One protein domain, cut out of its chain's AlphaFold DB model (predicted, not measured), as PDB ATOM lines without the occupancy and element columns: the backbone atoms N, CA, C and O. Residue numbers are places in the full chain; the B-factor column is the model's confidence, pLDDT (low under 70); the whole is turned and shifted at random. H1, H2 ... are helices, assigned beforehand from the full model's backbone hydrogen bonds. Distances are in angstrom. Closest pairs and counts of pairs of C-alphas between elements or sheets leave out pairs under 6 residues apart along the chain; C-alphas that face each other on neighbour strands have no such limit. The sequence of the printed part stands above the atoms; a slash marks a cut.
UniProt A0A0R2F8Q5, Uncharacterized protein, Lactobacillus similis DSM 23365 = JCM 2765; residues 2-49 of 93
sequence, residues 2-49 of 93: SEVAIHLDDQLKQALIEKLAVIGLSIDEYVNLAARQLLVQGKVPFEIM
ATOM      1  N   SER A   2      46.737  17.797  30.044       81.25
ATOM      2  CA  SER A   2      47.936  16.955  30.068       81.25
ATOM      3  C   SER A   2      47.643  15.651  29.331       81.25
ATOM      4  O   SER A   2      46.556  15.101  29.497       81.25
ATOM      5  N   GLU A   3      48.590  15.173  28.534       87.38
ATOM      6  CA  GLU A   3      48.469  13.934  27.766       87.38
ATOM      7  C   GLU A   3      49.200  12.790  28.481       87.38
ATOM      8  O   GLU A   3      50.267  12.996  29.063       87.38
ATOM      9  N   VAL A   4      48.615  11.591  28.453       87.94
ATOM     10  CA  VAL A   4      49.202  10.365  29.004       87.94
ATOM     11  C   VAL A   4      49.106   9.278  27.940       87.94
ATOM     12  O   VAL A   4      48.013   8.965  27.476       87.94
ATOM     13  N   ALA A   5      50.243   8.690  27.569       90.38
ATOM     14  CA  ALA A   5      50.294   7.555  26.654       90.38
ATOM     15  C   ALA A   5      50.293   6.242  27.446       90.38
ATOM     16  O   ALA A   5      51.139   6.032  28.317       90.38
ATOM     17  N   ILE A   6      49.353   5.352  27.131       88.81
ATOM     18  CA  ILE A   6      49.184   4.056  27.795       88.81
ATOM     19  C   ILE A   6      49.409   2.958  26.761       88.81
ATOM     20  O   ILE A   6      48.808   2.976  25.688       88.81
ATOM     21  N   HIS A   7      50.270   1.999  27.092       92.31
ATOM     22  CA  HIS A   7      50.493   0.819  26.265       92.31
ATOM     23  C   HIS A   7      49.577  -0.304  26.752       92.31
ATOM     24  O   HIS A   7      49.612  -0.670  27.925       92.31
ATOM     25  N   LEU A   8      48.761  -0.828  25.843       91.38
ATOM     26  CA  LEU A   8      47.872  -1.965  26.058       91.38
ATOM     27  C   LEU A   8      48.164  -2.974  24.954       91.38
ATOM     28  O   LEU A   8      48.343  -2.571  23.804       91.38
ATOM     29  N   ASP A   9      48.202  -4.259  25.285       95.88
ATOM     30  CA  ASP A   9      48.181  -5.286  24.251       95.88
ATOM     31  C   ASP A   9      46.837  -5.258  23.506       95.88
ATOM     32  O   ASP A   9      45.803  -4.850  24.047       95.88
ATOM     33  N   ASP A  10      46.853  -5.671  22.240       94.50
ATOM     34  CA  ASP A  10      45.689  -5.545  21.359       94.50
ATOM     35  C   ASP A  10      44.487  -6.349  21.869       94.50
ATOM     36  O   ASP A  10      43.347  -5.882  21.801       94.50
ATOM     37  N   GLN A  11      44.740  -7.528  22.443       95.44
ATOM     38  CA  GLN A  11      43.695  -8.390  22.984       95.44
ATOM     39  C   GLN A  11      43.029  -7.748  24.208       95.44
ATOM     40  O   GLN A  11      41.798  -7.695  24.283       95.44
ATOM     41  N   LEU A  12      43.820  -7.219  25.145       93.12
ATOM     42  CA  LEU A  12      43.330  -6.490  26.311       93.12
ATOM     43  C   LEU A  12      42.561  -5.245  25.898       93.12
ATOM     44  O   LEU A  12      41.470  -5.009  26.412       93.12
ATOM     45  N   LYS A  13      43.099  -4.462  24.961       93.56
ATOM     46  CA  LYS A  13      42.441  -3.255  24.459       93.56
ATOM     47  C   LYS A  13      41.063  -3.586  23.894       93.56
ATOM     48  O   LYS A  13      40.096  -2.910  24.233       93.56
ATOM     49  N   GLN A  14      40.961  -4.624  23.071       94.88
ATOM     50  CA  GLN A  14      39.696  -5.003  22.449       94.88
ATOM     51  C   GLN A  14      38.685  -5.529  23.477       94.88
ATOM     52  O   GLN A  14      37.553  -5.045  23.520       94.88
ATOM     53  N   ALA A  15      39.114  -6.416  24.378       94.00
ATOM     54  CA  ALA A  15      38.271  -6.914  25.464       94.00
ATOM     55  C   ALA A  15      37.803  -5.794  26.411       94.00
ATOM     56  O   ALA A  15      36.670  -5.812  26.899       94.00
ATOM     57  N   LEU A  16      38.662  -4.804  26.670       91.56
ATOM     58  CA  LEU A  16      38.340  -3.647  27.496       91.56
ATOM     59  C   LEU A  16      37.297  -2.754  26.818       91.56
ATOM     60  O   LEU A  16      36.325  -2.378  27.466       91.56
ATOM     61  N   ILE A  17      37.454  -2.461  25.522       93.50
ATOM     62  CA  ILE A  17      36.475  -1.680  24.747       93.50
ATOM     63  C   ILE A  17      35.101  -2.351  24.788       93.50
ATOM     64  O   ILE A  17      34.110  -1.686  25.082       93.50
ATOM     65  N   GLU A  18      35.036  -3.661  24.546       93.94
ATOM     66  CA  GLU A  18      33.774  -4.408  24.566       93.94
ATOM     67  C   GLU A  18      33.095  -4.347  25.938       93.94
ATOM     68  O   GLU A  18      31.900  -4.063  26.026       93.94
ATOM     69  N   LYS A  19      33.849  -4.555  27.025       91.56
ATOM     70  CA  LYS A  19      33.306  -4.499  28.389       91.56
ATOM     71  C   LYS A  19      32.840  -3.102  28.783       91.56
ATOM     72  O   LYS A  19      31.774  -2.971  29.380       91.56
ATOM     73  N   LEU A  20      33.625  -2.073  28.475       91.62
ATOM     74  CA  LEU A  20      33.284  -0.698  28.834       91.62
ATOM     75  C   LEU A  20      32.093  -0.180  28.017       91.62
ATOM     76  O   LEU A  20      31.252   0.534  28.563       91.62
ATOM     77  N   ALA A  21      31.946  -0.616  26.763       91.81
ATOM     78  CA  ALA A  21      30.802  -0.259  25.926       91.81
ATOM     79  C   ALA A  21      29.460  -0.709  26.527       91.81
ATOM     80  O   ALA A  21      28.478   0.026  26.431       91.81
ATOM     81  N   VAL A  22      29.411  -1.866  27.203       93.06
ATOM     82  CA  VAL A  22      28.191  -2.365  27.877       93.06
ATOM     83  C   VAL A  22      27.689  -1.391  28.945       93.06
ATOM     84  O   VAL A  22      26.484  -1.247  29.135       93.06
ATOM     85  N   ILE A  23      28.609  -0.714  29.629       92.38
ATOM     86  CA  ILE A  23      28.314   0.244  30.702       92.38
ATOM     87  C   ILE A  23      28.430   1.705  30.241       92.38
ATOM     88  O   ILE A  23      28.343   2.611  31.066       92.38
ATOM     89  N   GLY A  24      28.605   1.938  28.935       92.06
ATOM     90  CA  GLY A  24      28.669   3.273  28.341       92.06
ATOM     91  C   GLY A  24      29.911   4.085  28.712       92.06
ATOM     92  O   GLY A  24      29.839   5.308  28.696       92.06
ATOM     93  N   LEU A  25      31.024   3.430  29.057       91.94
ATOM     94  CA  LEU A  25      32.289   4.092  29.379       91.94
ATOM     95  C   LEU A  25      33.304   3.954  28.241       91.94
ATOM     96  O   LEU A  25      33.358   2.948  27.534       91.94
ATOM     97  N   SER A  26      34.157   4.960  28.103       93.00
ATOM     98  CA  SER A  26      35.382   4.914  27.305       93.00
ATOM     99  C   SER A  26      36.597   4.534  28.158       93.00
ATOM    100  O   SER A  26      36.568   4.597  29.390       93.00
ATOM    101  N   ILE A  27      37.700   4.160  27.500       91.38
ATOM    102  CA  ILE A  27      38.976   3.882  28.182       91.38
ATOM    103  C   ILE A  27      39.455   5.120  28.951       91.38
ATOM    104  O   ILE A  27      39.906   4.997  30.088       91.38
ATOM    105  N   ASP A  28      39.315   6.312  28.370       91.75
ATOM    106  CA  ASP A  28      39.759   7.556  29.001       91.75
ATOM    107  C   ASP A  28      38.972   7.850  30.283       91.75
ATOM    108  O   ASP A  28      39.556   8.193  31.315       91.75
ATOM    109  N   GLU A  29      37.649   7.679  30.255       91.81
ATOM    110  CA  GLU A  29      36.804   7.828  31.445       91.81
ATOM    111  C   GLU A  29      37.165   6.798  32.514       91.81
ATOM    112  O   GLU A  29      37.293   7.146  33.691       91.81
ATOM    113  N   TYR A  30      37.398   5.551  32.101       90.88
ATOM    114  CA  TYR A  30      37.796   4.473  32.997       90.88
ATOM    115  C   TYR A  30      39.124   4.770  33.711       90.88
ATOM    116  O   TYR A  30      39.205   4.678  34.938       90.88
ATOM    117  N   VAL A  31      40.154   5.196  32.974       90.62
ATOM    118  CA  VAL A  31      41.472   5.534  33.541       90.62
ATOM    119  C   VAL A  31      41.376   6.734  34.486       90.62
ATOM    120  O   VAL A  31      41.969   6.724  35.568       90.62
ATOM    121  N   ASN A  32      40.594   7.755  34.128       90.56
ATOM    122  CA  ASN A  32      40.368   8.905  35.003       90.56
ATOM    123  C   ASN A  32      39.660   8.510  36.307       90.56
ATOM    124  O   ASN A  32      40.005   9.016  37.378       90.56
ATOM    125  N   LEU A  33      38.677   7.611  36.235       89.50
ATOM    126  CA  LEU A  33      37.966   7.116  37.409       89.50
ATOM    127  C   LEU A  33      38.893   6.297  38.313       89.50
ATOM    128  O   LEU A  33      38.921   6.529  39.521       89.50
ATOM    129  N   ALA A  34      39.714   5.426  37.728       87.88
ATOM    130  CA  ALA A  34      40.722   4.651  38.440       87.88
ATOM    131  C   ALA A  34      41.738   5.551  39.173       87.88
ATOM    132  O   ALA A  34      42.015   5.347  40.355       87.88
ATOM    133  N   ALA A  35      42.240   6.604  38.516       89.75
ATOM    134  CA  ALA A  35      43.144   7.568  39.144       89.75
ATOM    135  C   ALA A  35      42.487   8.285  40.337       89.75
ATOM    136  O   ALA A  35      43.098   8.435  41.397       89.75
ATOM    137  N   ARG A  36      41.216   8.691  40.201       90.19
ATOM    138  CA  ARG A  36      40.450   9.296  41.304       90.19
ATOM    139  C   ARG A  36      40.228   8.315  42.447       90.19
ATOM    140  O   ARG A  36      40.378   8.707  43.599       90.19
ATOM    141  N   GLN A  37      39.902   7.061  42.145       85.88
ATOM    142  CA  GLN A  37      39.725   6.022  43.155       85.88
ATOM    143  C   GLN A  37      40.999   5.831  43.978       85.88
ATOM    144  O   GLN A  37      40.921   5.808  45.205       85.88
ATOM    145  N   LEU A  38      42.162   5.778  43.324       87.19
ATOM    146  CA  LEU A  38      43.447   5.680  44.013       87.19
ATOM    147  C   LEU A  38      43.677   6.868  44.954       87.19
ATOM    148  O   LEU A  38      44.053   6.670  46.107       87.19
ATOM    149  N   LEU A  39      43.406   8.092  44.496       88.81
ATOM    150  CA  LEU A  39      43.595   9.298  45.308       88.81
ATOM    151  C   LEU A  39      42.613   9.397  46.484       88.81
ATOM    152  O   LEU A  39      42.986   9.894  47.542       88.81
ATOM    153  N   VAL A  40      41.369   8.948  46.308       88.94
ATOM    154  CA  VAL A  40      40.323   9.043  47.340       88.94
ATOM    155  C   VAL A  40      40.424   7.909  48.358       88.94
ATOM    156  O   VAL A  40      40.233   8.138  49.547       88.94
ATOM    157  N   GLN A  41      40.692   6.685  47.904       81.94
ATOM    158  CA  GLN A  41      40.619   5.484  48.743       81.94
ATOM    159  C   GLN A  41      41.995   4.949  49.151       81.94
ATOM    160  O   GLN A  41      42.062   4.065  50.000       81.94
ATOM    161  N   GLY A  42      43.084   5.424  48.535       81.38
ATOM    162  CA  GLY A  42      44.430   4.879  48.750       81.38
ATOM    163  C   GLY A  42      44.586   3.429  48.275       81.38
ATOM    164  O   GLY A  42      45.546   2.759  48.644       81.38
ATOM    165  N   LYS A  43      43.631   2.927  47.484       72.44
ATOM    166  CA  LYS A  43      43.598   1.552  46.987       72.44
ATOM    167  C   LYS A  43      43.991   1.519  45.520       72.44
ATOM    168  O   LYS A  43      43.544   2.359  44.739       72.44
ATOM    169  N   VAL A  44      44.780   0.518  45.143       72.38
ATOM    170  CA  VAL A  44      44.977   0.191  43.729       72.38
ATOM    171  C   VAL A  44      43.592  -0.148  43.150       72.38
ATOM    172  O   VAL A  44      42.844  -0.888  43.793       72.38
ATOM    173  N   PRO A  45      43.198   0.427  41.999       63.41
ATOM    174  CA  PRO A  45      41.984   0.008  41.306       63.41
ATOM    175  C   PRO A  45      42.101  -1.495  41.052       63.41
ATOM    176  O   PRO A  45      43.192  -1.936  40.719       63.41
ATOM    177  N   PHE A  46      41.011  -2.246  41.209       62.34
ATOM    178  CA  PHE A  46      40.947  -3.712  41.350       62.34
ATOM    179  C   PHE A  46      41.174  -4.207  42.788       62.34
ATOM    180  O   PHE A  46      42.262  -4.119  43.352       62.34
ATOM    181  N   GLU A  47      40.130  -4.806  43.363       58.62
ATOM    182  CA  GLU A  47      40.316  -5.755  44.455       58.62
ATOM    183  C   GLU A  47      41.168  -6.909  43.922       58.62
ATOM    184  O   GLU A  47      40.838  -7.510  42.896       58.62
ATOM    185  N   ILE A  48      42.273  -7.219  44.603       50.12
ATOM    186  CA  ILE A  48      42.914  -8.517  44.425       50.12
ATOM    187  C   ILE A  48      41.852  -9.508  44.881       50.12
ATOM    188  O   ILE A  48      41.588  -9.605  46.076       50.12
ATOM    189  N   MET A  49      41.197 -10.184  43.937       47.47
ATOM    190  CA  MET A  49      40.331 -11.314  44.246       47.47
ATOM    191  C   MET A  49      41.229 -12.454  44.731       47.47
ATOM    192  O   MET A  49      41.472 -13.426  44.023       47.47
TER     193      MET A  49
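AT A GLANCE: This is residues 2 to 49 of the 93 residues of an uncharacterized protein of Lactobacillus similis DSM 23365 = JCM 2765 (UniProt A0A0R2F8Q5). Two helices stand nearly at a right angle, the longer, H2, beginning beside the middle of H1 and running away from it, with a tail at each end of the pair. The tail of residues 2 to 9 leads into H1, and residues 42 to 49 turn back from the far end of H2. The printed part has 48 residues, with H1 then H2 and no named strand, all helix in class. It is only just loose, close to compact, with a radius of gyration of the C-alphas of 11.8 A and spans of 31 by 29 by 21 A.

HOW THE PARTS SIT: H2, residues 27 to 41, and H1, residues 10 to 22, only just touch, with 3 pairs of C-alphas within 8 A. H1 touches with residues 16 to 20 alone, H2 with residue 27 alone. The closest C-alphas, of Ile 17 and Ile 27, are 7.0 A apart. Their lines are about perpendicular, at 81 degrees. Every O i to N i+4 pair is within hydrogen-bond range in H2, and 8 of 9 in H1.

IN THESE COORDINATES: H2 measures 20.7 A, from C-alpha 27 at (38.976, 3.882, 28.182) to C-alpha 41 at (40.619, 5.484, 48.743). H1 measures 18.9 A and begins at C-alpha 10 (45.689, -5.545, 21.359).

THE WHOLE: The C-alphas farthest apart, of Ser 2 and Met 49, are 32.5 A apart. The printed part has no cut, and the link from H1 to H2 is tight. The model's pLDDT is under 70 at residues 45 to 49.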